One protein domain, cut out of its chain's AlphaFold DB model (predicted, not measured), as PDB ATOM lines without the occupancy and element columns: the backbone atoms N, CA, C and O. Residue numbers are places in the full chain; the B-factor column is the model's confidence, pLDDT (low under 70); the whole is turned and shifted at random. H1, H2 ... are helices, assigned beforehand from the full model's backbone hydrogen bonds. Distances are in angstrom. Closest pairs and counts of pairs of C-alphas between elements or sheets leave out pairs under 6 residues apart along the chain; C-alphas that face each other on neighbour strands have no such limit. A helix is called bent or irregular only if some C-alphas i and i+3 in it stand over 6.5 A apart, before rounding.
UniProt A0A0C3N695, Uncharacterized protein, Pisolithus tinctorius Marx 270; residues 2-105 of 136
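AT A GLANCE: This is residues 2 to 105 of the 136 residues of an uncharacterized protein of Pisolithus tinctorius Marx 270 (UniProt A0A0C3N695). One very long helix, H1, makes the length of a thin rod; after its last residue, Ser 47, a tight turn leads into H2, which folds back on a separate course and leaves an open gap beside H1, and H3 crosses H1 nearer its beginning. The short H4 packs on H1 near the first printed residues, with residues 6 to 13 of H1. The printed part has 104 residues with four named helices, in the order H1, H2, H3, H4, and no named strand; the class is all helix. It is extended, with a radius of gyration of the C-alphas of 22.2 A, and spans 73 by 27 by 15 A.

HOW THE PARTS SIT: H1, residues 2 to 47, touches H3, residues 77 to 90, with residues 12 to 20 alone. The closest C-alphas, of Gly 16 and Met 86, are 4.0 A apart, and the lines are about perpendicular at 84 degrees. H1 touches H4, residues 95 to 105, with residues 6 to 13 alone, closest at the C-alphas of Ala 9 and His 96, 5.0 A. They run opposite ways at a shallow tilt of 34.7 degrees, only just short of steep. H2, residues 50 to 69, is close to H1 but not clearly touching: the closest C-alphas, of Arg 45 and Arg 53, are 6.0 A apart. H1 and H2 run opposite ways at a shallow tilt of 14 degrees. H2 is apart from H3 and H4, and H3 is apart from H4. Every O i to N i+4 pair is within hydrogen-bond range in H3 and H4; in H1 it is 40 of 42 and in H2 15 of 16.

IN THESE COORDINATES: H1 begins at C-alpha 2 (47.499, 320.400, 3.132) and is 67.4 A long; it is neither bent nor irregular, but only just: C-alphas 32 and 35 are 6.4 A apart. H2 is 29.1 A long, from C-alpha 50 (-8.746, 279.233, 14.639). H3 measures 19.9 A and H4 15.3 A, ending at C-alpha 105 (43.500, 323.002, -12.104).

THE WHOLE: The C-alphas farthest apart are those of Glu 51 and Ala 105, 73.7 A. The printed part has no cut. The links H1 to H2 and H3 to H4 are tight, and H2 to H3, 7 residues, is short. Residues 25 to 40, which belong to H1, and 61 to 74, of which 61 to 69 belong to H2, stand free. The mean pLDDT of the printed part is 89.8; residue 2 and residues 71 to 75 are under 70.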
ATOM      1  N   GLU A   2      47.992 320.907   4.439       69.62
ATOM      2  CA  GLU A   2      47.499 320.400   3.132       69.62
ATOM      3  C   GLU A   2      47.518 318.861   3.021       69.62
ATOM      4  O   GLU A   2      46.516 318.260   2.645       69.62
ATOM      5  N   ASP A   3      48.614 318.224   3.444       81.38
ATOM      6  CA  ASP A   3      48.746 316.759   3.402       81.38
ATOM      7  C   ASP A   3      47.815 316.044   4.410       81.38
ATOM      8  O   ASP A   3      47.402 314.908   4.191       81.38
ATOM      9  N   GLU A   4      47.455 316.707   5.517       88.00
ATOM     10  CA  GLU A   4      46.527 316.160   6.522       88.00
ATOM     11  C   GLU A   4      45.080 316.206   6.019       88.00
ATOM     12  O   GLU A   4      44.323 315.256   6.226       88.00
ATOM     13  N   ASP A   5      44.702 317.280   5.324       88.62
ATOM     14  CA  ASP A   5      43.376 317.419   4.720       88.62
ATOM     15  C   ASP A   5      43.184 316.447   3.543       88.62
ATOM     16  O   ASP A   5      42.109 315.853   3.406       88.62
ATOM     17  N   GLU A   6      44.229 316.226   2.731       92.06
ATOM     18  CA  GLU A   6      44.242 315.204   1.673       92.06
ATOM     19  C   GLU A   6      44.044 313.802   2.264       92.06
ATOM     20  O   GLU A   6      43.143 313.065   1.841       92.06
ATOM     21  N   GLN A   7      44.830 313.456   3.289       95.25
ATOM     22  CA  GLN A   7      44.736 312.168   3.971       95.25
ATOM     23  C   GLN A   7      43.343 311.952   4.580       95.25
ATOM     24  O   GLN A   7      42.733 310.901   4.382       95.25
ATOM     25  N   ARG A   8      42.790 312.967   5.255       94.38
ATOM     26  CA  ARG A   8      41.441 312.915   5.834       94.38
ATOM     27  C   ARG A   8      40.364 312.712   4.763       94.38
ATOM     28  O   ARG A   8      39.428 311.942   4.974       94.38
ATOM     29  N   ALA A   9      40.479 313.369   3.607       95.31
ATOM     30  CA  ALA A   9      39.542 313.186   2.497       95.31
ATOM     31  C   ALA A   9      39.602 311.765   1.912       95.31
ATOM     32  O   ALA A   9      38.564 311.190   1.578       95.31
ATOM     33  N   LEU A  10      40.802 311.186   1.812       96.88
ATOM     34  CA  LEU A  10      40.992 309.810   1.358       96.88
ATOM     35  C   LEU A  10      40.390 308.795   2.342       96.88
ATOM     36  O   LEU A  10      39.700 307.863   1.923       96.88
ATOM     37  N   GLU A  11      40.622 308.985   3.640       97.56
ATOM     38  CA  GLU A  11      40.066 308.138   4.701       97.56
ATOM     39  C   GLU A  11      38.537 308.168   4.717       97.56
ATOM     40  O   GLU A  11      37.903 307.111   4.802       97.56
ATOM     41  N   GLU A  12      37.934 309.351   4.577       97.44
ATOM     42  CA  GLU A  12      36.480 309.502   4.474       97.44
ATOM     43  C   GLU A  12      35.918 308.778   3.240       97.44
ATOM     44  O   GLU A  12      34.922 308.061   3.356       97.44
ATOM     45  N   ASP A  13      36.567 308.895   2.077       98.06
ATOM     46  CA  ASP A  13      36.121 308.236   0.844       98.06
ATOM     47  C   ASP A  13      36.226 306.699   0.935       98.06
ATOM     48  O   ASP A  13      35.332 305.979   0.476       98.06
ATOM     49  N   ILE A  14      37.306 306.167   1.525       98.06
ATOM     50  CA  ILE A  14      37.476 304.718   1.725       98.06
ATOM     51  C   ILE A  14      36.453 304.202   2.738       98.06
ATOM     52  O   ILE A  14      35.771 303.207   2.475       98.06
ATOM     53  N   THR A  15      36.308 304.895   3.866       98.31
ATOM     54  CA  THR A  15      35.339 304.543   4.911       98.31
ATOM     55  C   THR A  15      33.920 304.555   4.354       98.31
ATOM     56  O   THR A  15      33.178 303.589   4.539       98.31
ATOM     57  N   GLY A  16      33.557 305.589   3.592       98.31
ATOM     58  CA  GLY A  16      32.262 305.690   2.924       98.31
ATOM     59  C   GLY A  16      31.977 304.498   2.007       98.31
ATOM     60  O   GLY A  16      30.896 303.913   2.080       98.31
ATOM     61  N   LYS A  17      32.957 304.065   1.201       98.31
ATOM     62  CA  LYS A  17      32.824 302.883   0.329       98.31
ATOM     63  C   LYS A  17      32.634 301.584   1.108       98.31
ATOM     64  O   LYS A  17      31.788 300.777   0.726       98.31
ATOM     65  N   ILE A  18      33.389 301.379   2.189       98.38
ATOM     66  CA  ILE A  18      33.252 300.191   3.049       98.38
ATOM     67  C   ILE A  18      31.852 300.148   3.669       98.38
ATOM     68  O   ILE A  18      31.182 299.113   3.617       98.38
ATOM     69  N   LEU A  19      31.390 301.278   4.214       97.88
ATOM     70  CA  LEU A  19      30.053 301.402   4.794       97.88
ATOM     71  C   LEU A  19      28.966 301.136   3.753       97.88
ATOM     72  O   LEU A  19      28.032 300.385   4.028       97.88
ATOM     73  N   TRP A  20      29.105 301.700   2.552       98.00
ATOM     74  CA  TRP A  20      28.136 301.523   1.476       98.00
ATOM     75  C   TRP A  20      28.029 300.060   1.031       98.00
ATOM     76  O   TRP A  20      26.928 299.520   0.978       98.00
ATOM     77  N   VAL A  21      29.158 299.381   0.788       97.94
ATOM     78  CA  VAL A  21      29.163 297.952   0.422       97.94
ATOM     79  C   VAL A  21      28.545 297.097   1.529       97.94
ATOM     80  O   VAL A  21      27.731 296.219   1.242       97.94
ATOM     81  N   SER A  22      28.877 297.380   2.790       97.25
ATOM     82  CA  SER A  22      28.308 296.673   3.943       97.25
ATOM     83  C   SER A  22      26.792 296.877   4.037       97.25
ATOM     84  O   SER A  22      26.046 295.916   4.221       97.25
ATOM     85  N   TRP A  23      26.318 298.111   3.839       96.12
ATOM     86  CA  TRP A  23      24.894 298.441   3.795       96.12
ATOM     87  C   TRP A  23      24.170 297.708   2.662       96.12
ATOM     88  O   TRP A  23      23.120 297.113   2.894       96.12
ATOM     89  N   CYS A  24      24.739 297.694   1.453       96.38
ATOM     90  CA  CYS A  24      24.189 296.950   0.321       96.38
ATOM     91  C   CYS A  24      24.112 295.443   0.597       96.38
ATOM     92  O   CYS A  24      23.114 294.817   0.235       96.38
ATOM     93  N   GLY A  25      25.130 294.868   1.245       96.69
ATOM     94  CA  GLY A  25      25.142 293.462   1.653       96.69
ATOM     95  C   GLY A  25      23.995 293.139   2.609       96.69
ATOM     96  O   GLY A  25      23.147 292.307   2.292       96.69
ATOM     97  N   ILE A  26      23.896 293.883   3.715       95.12
ATOM     98  CA  ILE A  26      22.821 293.727   4.709       95.12
ATOM     99  C   ILE A  26      21.443 293.914   4.061       95.12
ATOM    100  O   ILE A  26      20.531 293.120   4.290       95.12
ATOM    101  N   LEU A  27      21.276 294.944   3.227       93.94
ATOM    102  CA  LEU A  27      20.013 295.205   2.539       93.94
ATOM    103  C   LEU A  27      19.621 294.036   1.626       93.94
ATOM    104  O   LEU A  27      18.453 293.649   1.602       93.94
ATOM    105  N   SER A  28      20.590 293.455   0.917       95.06
ATOM    106  CA  SER A  28      20.369 292.309   0.032       95.06
ATOM    107  C   SER A  28      19.960 291.056   0.809       95.06
ATOM    108  O   SER A  28      19.041 290.355   0.388       95.06
ATOM    109  N   GLU A  29      20.593 290.785   1.954       95.56
ATOM    110  CA  GLU A  29      20.217 289.672   2.836       95.56
ATOM    111  C   GLU A  29      18.796 289.844   3.382       95.56
ATOM    112  O   GLU A  29      17.973 288.933   3.285       95.56
ATOM    113  N   VAL A  30      18.465 291.038   3.885       92.19
ATOM    114  CA  VAL A  30      17.120 291.350   4.394       92.19
ATOM    115  C   VAL A  30      16.068 291.190   3.296       92.19
ATOM    116  O   VAL A  30      15.008 290.615   3.539       92.19
ATOM    117  N   GLN A  31      16.352 291.654   2.077       92.06
ATOM    118  CA  GLN A  31      15.441 291.518   0.940       92.06
ATOM    119  C   GLN A  31      15.197 290.058   0.533       92.06
ATOM    120  O   GLN A  31      14.098 289.747   0.080       92.06
ATOM    121  N   GLN A  32      16.176 289.168   0.707       92.81
ATOM    122  CA  GLN A  32      16.034 287.738   0.407       92.81
ATOM    123  C   GLN A  32      15.308 286.974   1.519       92.81
ATOM    124  O   GLN A  32      14.446 286.141   1.234       92.81
ATOM    125  N   LEU A  33      15.610 287.284   2.781       93.31
ATOM    126  CA  LEU A  33      15.027 286.598   3.936       93.31
ATOM    127  C   LEU A  33      13.584 287.030   4.210       93.31
ATOM    128  O   LEU A  33      12.773 286.227   4.672       93.31
ATOM    129  N   LEU A  34      13.223 288.284   3.924       90.44
ATOM    130  CA  LEU A  34      11.892 288.801   4.240       90.44
ATOM    131  C   LEU A  34      10.759 288.020   3.534       90.44
ATOM    132  O   LEU A  34       9.809 287.633   4.220       90.44
ATOM    133  N   PRO A  35      10.825 287.716   2.221       92.00
ATOM    134  CA  PRO A  35       9.851 286.846   1.562       92.00
ATOM    135  C   PRO A  35       9.776 285.445   2.174       92.00
ATOM    136  O   PRO A  35       8.678 284.907   2.325       92.00
ATOM    137  N   GLU A  36      10.917 284.865   2.552       92.69
ATOM    138  CA  GLU A  36      10.971 283.540   3.169       92.69
ATOM    139  C   GLU A  36      10.244 283.542   4.517       92.69
ATOM    140  O   GLU A  36       9.328 282.743   4.725       92.69
ATOM    141  N   VAL A  37      10.549 284.515   5.379       89.12
ATOM    142  CA  VAL A  37       9.885 284.708   6.674       89.12
ATOM    143  C   VAL A  37       8.382 284.936   6.494       89.12
ATOM    144  O   VAL A  37       7.576 284.303   7.175       89.12
ATOM    145  N   VAL A  38       7.972 285.783   5.546       88.62
ATOM    146  CA  VAL A  38       6.548 286.026   5.255       88.62
ATOM    147  C   VAL A  38       5.857 284.746   4.780       88.62
ATOM    148  O   VAL A  38       4.741 284.445   5.213       88.62
ATOM    149  N   SER A  39       6.511 283.965   3.919       89.81
ATOM    150  CA  SER A  39       5.971 282.698   3.424       89.81
ATOM    151  C   SER A  39       5.819 281.665   4.543       89.81
ATOM    152  O   SER A  39       4.784 280.999   4.625       89.81
ATOM    153  N   TYR A  40       6.803 281.593   5.444       88.81
ATOM    154  CA  TYR A  40       6.798 280.727   6.614       88.81
ATOM    155  C   TYR A  40       5.645 281.090   7.550       88.81
ATOM    156  O   TYR A  40       4.821 280.237   7.872       88.81
ATOM    157  N   ILE A  41       5.527 282.374   7.903       87.50
ATOM    158  CA  ILE A  41       4.447 282.906   8.743       87.50
ATOM    159  C   ILE A  41       3.078 282.587   8.137       87.50
ATOM    160  O   ILE A  41       2.157 282.199   8.856       87.50
ATOM    161  N   ARG A  42       2.923 282.738   6.815       87.00
ATOM    162  CA  ARG A  42       1.660 282.434   6.130       87.00
ATOM    163  C   ARG A  42       1.322 280.946   6.206       87.00
ATOM    164  O   ARG A  42       0.200 280.611   6.570       87.00
ATOM    165  N   ARG A  43       2.285 280.072   5.906       89.00
ATOM    166  CA  ARG A  43       2.103 278.615   5.966       89.00
ATOM    167  C   ARG A  43       1.730 278.155   7.374       89.00
ATOM    168  O   ARG A  43       0.798 277.375   7.525       89.00
ATOM    169  N   GLU A  44       2.414 278.682   8.384       85.31
ATOM    170  CA  GLU A  44       2.162 278.354   9.788       85.31
ATOM    171  C   GLU A  44       0.791 278.865  10.260       85.31
ATOM    172  O   GLU A  44       0.049 278.185  10.964       85.31
ATOM    173  N   ARG A  45       0.381 280.053   9.805       83.81
ATOM    174  CA  ARG A  45      -0.971 280.567  10.060       83.81
ATOM    175  C   ARG A  45      -2.047 279.637   9.493       83.81
ATOM    176  O   ARG A  45      -3.096 279.472  10.124       83.81
ATOM    177  N   ASP A  46      -1.823 279.090   8.302       84.50
ATOM    178  CA  ASP A  46      -2.801 278.258   7.603       84.50
ATOM    179  C   ASP A  46      -2.951 276.868   8.245       84.50
ATOM    180  O   ASP A  46      -4.064 276.342   8.258       84.50
ATOM    181  N   SER A  47      -1.890 276.325   8.858       85.62
ATOM    182  CA  SER A  47      -1.912 275.062   9.618       85.62
ATOM    183  C   SER A  47      -2.482 275.191  11.040       85.62
ATOM    184  O   SER A  47      -2.915 274.196  11.623       85.62
ATOM    185  N   MET A  48      -2.526 276.401  11.610       85.75
ATOM    186  CA  MET A  48      -3.033 276.645  12.965       85.75
ATOM    187  C   MET A  48      -4.566 276.610  13.074       85.75
ATOM    188  O   MET A  48      -5.293 277.203  12.264       85.75
ATOM    189  N   ALA A  49      -5.047 276.027  14.181       86.62
ATOM    190  CA  ALA A  49      -6.436 276.126  14.629       86.62
ATOM    191  C   ALA A  49      -6.873 277.594  14.824       86.62
ATOM    192  O   ALA A  49      -6.067 278.456  15.188       86.62
ATOM    193  N   LEU A  50      -8.165 277.878  14.617       81.00
ATOM    194  CA  LEU A  50      -8.746 279.233  14.639       81.00
ATOM    195  C   LEU A  50      -8.403 280.039  15.906       81.00
ATOM    196  O   LEU A  50      -8.076 281.222  15.809       81.00
ATOM    197  N   GLU A  51      -8.408 279.400  17.077       80.00
ATOM    198  CA  GLU A  51      -8.081 280.046  18.357       80.00
ATOM    199  C   GLU A  51      -6.598 280.440  18.471       80.00
ATOM    200  O   GLU A  51      -6.265 281.523  18.959       80.00
ATOM    201  N   VAL A  52      -5.688 279.592  17.974       82.75
ATOM    202  CA  VAL A  52      -4.236 279.850  17.972       82.75
ATOM    203  C   VAL A  52      -3.889 280.937  16.957       82.75
ATOM    204  O   VAL A  52      -3.083 281.825  17.240       82.75
ATOM    205  N   ARG A  53      -4.572 280.933  15.808       82.25
ATOM    206  CA  ARG A  53      -4.417 281.923  14.737       82.25
ATOM    207  C   ARG A  53      -4.667 283.355  15.222       82.25
ATOM    208  O   ARG A  53      -3.954 284.272  14.815       82.25
ATOM    209  N   GLY A  54      -5.666 283.550  16.088       81.31
ATOM    210  CA  GLY A  54      -5.966 284.846  16.700       81.31
ATOM    211  C   GLY A  54      -4.821 285.360  17.578       81.31
ATOM    212  O   GLY A  54      -4.381 286.498  17.404       81.31
ATOM    213  N   ARG A  55      -4.284 284.498  18.455       83.94
ATOM    214  CA  ARG A  55      -3.143 284.827  19.329       83.94
ATOM    215  C   ARG A  55      -1.881 285.143  18.531       83.94
ATOM    216  O   ARG A  55      -1.256 286.170  18.765       83.94
ATOM    217  N   PHE A  56      -1.563 284.314  17.539       84.50
ATOM    218  CA  PHE A  56      -0.403 284.503  16.669       84.50
ATOM    219  C   PHE A  56      -0.433 285.855  15.936       84.50
ATOM    220  O   PHE A  56       0.556 286.586  15.924       84.50
ATOM    221  N   ARG A  57      -1.599 286.246  15.398       83.31
ATOM    222  CA  ARG A  57      -1.783 287.572  14.786       83.31
ATOM    223  C   ARG A  57      -1.571 288.709  15.793       83.31
ATOM    224  O   ARG A  57      -0.976 289.719  15.428       83.31
ATOM    225  N   GLY A  58      -2.053 288.552  17.028       85.94
ATOM    226  CA  GLY A  58      -1.832 289.514  18.112       85.94
ATOM    227  C   GLY A  58      -0.345 289.717  18.409       85.94
ATOM    228  O   GLY A  58       0.122 290.854  18.400       85.94
ATOM    229  N   CYS A  59       0.411 288.624  18.554       86.06
ATOM    230  CA  CYS A  59       1.856 288.674  18.792       86.06
ATOM    231  C   CYS A  59       2.617 289.373  17.655       86.06
ATOM    232  O   CYS A  59       3.475 290.208  17.923       86.06
ATOM    233  N   LEU A  60       2.285 289.097  16.388       86.94
ATOM    234  CA  LEU A  60       2.928 289.765  15.246       86.94
ATOM    235  C   LEU A  60       2.687 291.283  15.236       86.94
ATOM    236  O   LEU A  60       3.598 292.053  14.930       86.94
ATOM    237  N   LEU A  61       1.473 291.726  15.579       88.44
ATOM    238  CA  LEU A  61       1.155 293.153  15.688       88.44
ATOM    239  C   LEU A  61       1.916 293.816  16.840       88.44
ATOM    240  O   LEU A  61       2.397 294.939  16.696       88.44
ATOM    241  N   GLU A  62       2.043 293.127  17.972       90.19
ATOM    242  CA  GLU A  62       2.802 293.609  19.123       90.19
ATOM    243  C   GLU A  62       4.295 293.741  18.804       90.19
ATOM    244  O   GLU A  62       4.874 294.800  19.047       90.19
ATOM    245  N   MET A  63       4.891 292.737  18.154       87.56
ATOM    246  CA  MET A  63       6.269 292.801  17.654       87.56
ATOM    247  C   MET A  63       6.468 293.993  16.711       87.56
ATOM    248  O   MET A  63       7.394 294.782  16.898       87.56
ATOM    249  N   GLY A  64       5.564 294.184  15.742       87.12
ATOM    250  CA  GLY A  64       5.606 295.334  14.834       87.12
ATOM    251  C   GLY A  64       5.519 296.677  15.569       87.12
ATOM    252  O   GLY A  64       6.230 297.622  15.229       87.12
ATOM    253  N   ASN A  65       4.702 296.759  16.622       89.44
ATOM    254  CA  ASN A  65       4.601 297.951  17.460       89.44
ATOM    255  C   ASN A  65       5.870 298.209  18.280       89.44
ATOM    256  O   ASN A  65       6.248 299.369  18.429       89.44
ATOM    257  N   ILE A  66       6.530 297.171  18.803       87.88
ATOM    258  CA  ILE A  66       7.811 297.299  19.516       87.88
ATOM    259  C   ILE A  66       8.878 297.845  18.569       87.88
ATOM    260  O   ILE A  66       9.518 298.848  18.882       87.88
ATOM    261  N   ILE A  67       9.008 297.251  17.379       85.25
ATOM    262  CA  ILE A  67       9.959 297.704  16.355       85.25
ATOM    263  C   ILE A  67       9.691 299.171  15.999       85.25
ATOM    264  O   ILE A  67      10.610 299.981  15.995       85.25
ATOM    265  N   LYS A  68       8.424 299.549  15.790       83.50
ATOM    266  CA  LYS A  68       8.041 300.930  15.461       83.50
ATOM    267  C   LYS A  68       8.316 301.931  16.591       83.50
ATOM    268  O   LYS A  68       8.622 303.086  16.317       83.50
ATOM    269  N   LYS A  69       8.156 301.513  17.849       84.12
ATOM    270  CA  LYS A  69       8.420 302.341  19.039       84.12
ATOM    271  C   LYS A  69       9.900 302.443  19.377       84.12
ATOM    272  O   LYS A  69      10.268 303.316  20.160       84.12
ATOM    273  N   THR A  70      10.726 301.552  18.837       78.81
ATOM    274  CA  THR A  70      12.169 301.604  19.037       78.81
ATOM    275  C   THR A  70      12.658 302.874  18.352       78.81
ATOM    276  O   THR A  70      12.696 302.956  17.125       78.81
ATOM    277  N   SER A  71      12.915 303.907  19.157       60.84
ATOM    278  CA  SER A  71      13.383 305.201  18.669       60.84
ATOM    279  C   SER A  71      14.626 304.979  17.814       60.84
ATOM    280  O   SER A  71      15.484 304.182  18.211       60.84
ATOM    281  N   PRO A  72      14.781 305.695  16.687       63.78
ATOM    282  CA  PRO A  72      16.085 305.821  16.068       63.78
ATOM    283  C   PRO A  72      17.060 306.237  17.170       63.78
ATOM    284  O   PRO A  72      16.780 307.185  17.910       63.78
ATOM    285  N   VAL A  73      18.141 305.471  17.332       65.38
ATOM    286  CA  VAL A  73      19.262 305.824  18.211       65.38
ATOM    287  C   VAL A  73      19.579 307.297  17.968       65.38
ATOM    288  O   VAL A  73      19.637 307.704  16.804       65.38
ATOM    289  N   TYR A  74      19.696 308.089  19.042       65.81
ATOM    290  CA  TYR A  74      20.073 309.500  18.953       65.81
ATOM    291  C   TYR A  74      21.264 309.608  18.001       65.81
ATOM    292  O   TYR A  74      22.288 308.954  18.204       65.81
ATOM    293  N   LEU A  75      21.066 310.329  16.900       67.12
ATOM    294  CA  LEU A  75      22.091 310.511  15.890       67.12
ATOM    295  C   LEU A  75      23.103 311.486  16.458       67.12
ATOM    296  O   LEU A  75      22.933 312.690  16.313       67.12
ATOM    297  N   ASP A  76      24.105 310.949  17.141       84.19
ATOM    298  CA  ASP A  76      25.282 311.724  17.494       84.19
ATOM    299  C   ASP A  76      25.992 312.204  16.218       84.19
ATOM    300  O   ASP A  76      25.835 311.605  15.141       84.19
ATOM    301  N   ASP A  77      26.759 313.284  16.333       88.31
ATOM    302  CA  ASP A  77      27.400 313.963  15.202       88.31
ATOM    303  C   ASP A  77      28.292 313.005  14.396       88.31
ATOM    304  O   ASP A  77      28.302 313.047  13.161       88.31
ATOM    305  N   ASP A  78      28.941 312.055  15.070       90.19
ATOM    306  CA  ASP A  78      29.742 311.001  14.442       90.19
ATOM    307  C   ASP A  78      28.899 310.089  13.543       90.19
ATOM    308  O   ASP A  78      29.272 309.786  12.408       90.19
ATOM    309  N   LEU A  79      27.714 309.674  13.999       90.25
ATOM    310  CA  LEU A  79      26.836 308.814  13.207       90.25
ATOM    311  C   LEU A  79      26.238 309.578  12.020       90.25
ATOM    312  O   LEU A  79      26.084 309.010  10.935       90.25
ATOM    313  N   ALA A  80      25.920 310.862  12.203       91.88
ATOM    314  CA  ALA A  80      25.505 311.735  11.109       91.88
ATOM    315  C   ALA A  80      26.627 311.890  10.068       91.88
ATOM    316  O   ALA A  80      26.374 311.795   8.863       91.88
ATOM    317  N   HIS A  81      27.872 312.045  10.523       94.94
ATOM    318  CA  HIS A  81      29.045 312.117   9.664       94.94
ATOM    319  C   HIS A  81      29.261 310.823   8.864       94.94
ATOM    320  O   HIS A  81      29.364 310.883   7.636       94.94
ATOM    321  N   LEU A  82      29.251 309.662   9.529       95.44
ATOM    322  CA  LEU A  82      29.398 308.348   8.888       95.44
ATOM    323  C   LEU A  82      28.293 308.091   7.856       95.44
ATOM    324  O   LEU A  82      28.558 307.616   6.750       95.44
ATOM    325  N   ARG A  83      27.043 308.453   8.179       94.88
ATOM    326  CA  ARG A  83      25.923 308.350   7.232       94.88
ATOM    327  C   ARG A  83      26.130 309.229   6.011       94.88
ATOM    328  O   ARG A  83      25.843 308.785   4.904       94.88
ATOM    329  N   ARG A  84      26.630 310.451   6.195       96.38
ATOM    330  CA  ARG A  84      26.905 311.358   5.080       96.38
ATOM    331  C   ARG A  84      27.954 310.776   4.134       96.38
ATOM    332  O   ARG A  84      27.667 310.661   2.950       96.38
ATOM    333  N   ILE A  85      29.114 310.350   4.640       97.50
ATOM    334  CA  ILE A  85      30.186 309.803   3.780       97.50
ATOM    335  C   ILE A  85      29.776 308.485   3.102       97.50
ATOM    336  O   ILE A  85      30.171 308.217   1.971       97.50
ATOM    337  N   MET A  86      28.931 307.679   3.754       98.00
ATOM    338  CA  MET A  86      28.332 306.489   3.147       98.00
ATOM    339  C   MET A  86      27.410 306.853   1.972       98.00
ATOM    340  O   MET A  86      27.468 306.213   0.923       98.00
ATOM    341  N   LEU A  87      26.555 307.869   2.136       97.19
ATOM    342  CA  LEU A  87      25.650 308.334   1.080       97.19
ATOM    343  C   LEU A  87      26.410 308.983  -0.081       97.19
ATOM    344  O   LEU A  87      26.081 308.708  -1.233       97.19
ATOM    345  N   ASP A  88      27.443 309.776   0.211       97.81
ATOM    346  CA  ASP A  88      28.338 310.355  -0.798       97.81
ATOM    347  C   ASP A  88      28.966 309.242  -1.654       97.81
ATOM    348  O   ASP A  88      28.903 309.293  -2.884       97.81
ATOM    349  N   ALA A  89      29.470 308.175  -1.018       97.94
ATOM    350  CA  ALA A  89      30.017 307.016  -1.721       97.94
ATOM    351  C   ALA A  89      28.971 306.310  -2.602       97.94
ATOM    352  O   ALA A  89      29.272 305.963  -3.746       97.94
ATOM    353  N   GLY A  90      27.740 306.141  -2.108       96.94
ATOM    354  CA  GLY A  90      26.626 305.596  -2.892       96.94
ATOM    355  C   GLY A  90      26.231 306.473  -4.088       96.94
ATOM    356  O   GLY A  90      25.817 305.952  -5.123       96.94
ATOM    357  N   ALA A  91      26.411 307.792  -3.978       97.50
ATOM    358  CA  ALA A  91      26.208 308.759  -5.056       97.50
ATOM    359  C   ALA A  91      27.424 308.903  -5.995       97.50
ATOM    360  O   ALA A  91      27.354 309.640  -6.979       97.50
ATOM    361  N   GLY A  92      28.540 308.220  -5.712       96.38
ATOM    362  CA  GLY A  92      29.785 308.345  -6.474       96.38
ATOM    363  C   GLY A  92      30.534 309.663  -6.242       96.38
ATOM    364  O   GLY A  92      31.413 310.011  -7.030       96.38
ATOM    365  N   ILE A  93      30.206 310.397  -5.179       96.94
ATOM    366  CA  ILE A  93      30.872 311.641  -4.787       96.94
ATOM    367  C   ILE A  93      32.154 311.278  -4.027       96.94
ATOM    368  O   ILE A  93      32.119 310.508  -3.072       96.94
ATOM    369  N   SER A  94      33.294 311.826  -4.457       96.00
ATOM    370  CA  SER A  94      34.608 311.596  -3.840       96.00
ATOM    371  C   SER A  94      35.279 312.928  -3.534       96.00
ATOM    372  O   SER A  94      35.572 313.720  -4.441       96.00
ATOM    373  N   LYS A  95      35.526 313.179  -2.247       93.50
ATOM    374  CA  LYS A  95      36.182 314.416  -1.802       93.50
ATOM    375  C   LYS A  95      37.641 314.428  -2.208       93.50
ATOM    376  O   LYS A  95      38.115 315.443  -2.709       93.50
ATOM    377  N   HIS A  96      38.320 313.292  -2.074       95.19
ATOM    378  CA  HIS A  96      39.720 313.166  -2.457       95.19
ATOM    379  C   HIS A  96      39.907 313.395  -3.962       95.19
ATOM    380  O   HIS A  96      40.795 314.135  -4.375       95.19
ATOM    381  N   ARG A  97      39.020 312.840  -4.805       94.06
ATOM    382  CA  ARG A  97      39.047 313.116  -6.250       94.06
ATOM    383  C   ARG A  97      38.854 314.604  -6.539       94.06
ATOM    384  O   ARG A  97      39.639 315.171  -7.287       94.06
ATOM    385  N   SER A  98      37.853 315.220  -5.912       92.81
ATOM    386  CA  SER A  98      37.567 316.650  -6.088       92.81
ATOM    387  C   SER A  98      38.761 317.525  -5.690       92.81
ATOM    388  O   SER A  98      39.057 318.512  -6.357       92.81
ATOM    389  N   TRP A  99      39.473 317.142  -4.628       91.25
ATOM    390  CA  TRP A  99      40.683 317.819  -4.172       91.25
ATOM    391  C   TRP A  99      41.833 317.700  -5.185       91.25
ATOM    392  O   TRP A  99      42.436 318.709  -5.551       91.25
ATOM    393  N   LEU A 100      42.086 316.495  -5.711       92.19
ATOM    394  CA  LEU A 100      43.101 316.274  -6.751       92.19
ATOM    395  C   LEU A 100      42.809 317.083  -8.022       92.19
ATOM    396  O   LEU A 100      43.716 317.688  -8.595       92.19
ATOM    397  N   ASP A 101      41.544 317.120  -8.442       93.31
ATOM    398  CA  ASP A 101      41.116 317.857  -9.633       93.31
ATOM    399  C   ASP A 101      41.300 319.374  -9.445       93.31
ATOM    400  O   ASP A 101      41.769 320.065 -10.355       93.31
ATOM    401  N   ALA A 102      41.004 319.896  -8.247       91.31
ATOM    402  CA  ALA A 102      41.248 321.294  -7.898       91.31
ATOM    403  C   ALA A 102      42.748 321.638  -7.925       91.31
ATOM    404  O   ALA A 102      43.142 322.614  -8.568       91.31
ATOM    405  N   ARG A 103      43.597 320.796  -7.319       89.56
ATOM    406  CA  ARG A 103      45.057 320.988  -7.297       89.56
ATOM    407  C   ARG A 103      45.660 320.971  -8.703       89.56
ATOM    408  O   ARG A 103      46.491 321.814  -9.040       89.56
ATOM    409  N   ALA A 104      45.206 320.052  -9.556       91.12
ATOM    410  CA  ALA A 104      45.619 319.999 -10.957       91.12
ATOM    411  C   ALA A 104      45.195 321.264 -11.730       91.12
ATOM    412  O   ALA A 104      45.969 321.808 -12.523       91.12
ATOM    413  N   ALA A 105      43.984 321.773 -11.482       91.81
ATOM    414  CA  ALA A 105      43.500 323.002 -12.104       91.81
ATOM    415  C   ALA A 105      44.316 324.241 -11.688       91.81
ATOM    416  O   ALA A 105      44.554 325.121 -12.519       91.81
TER     417      ALA A 105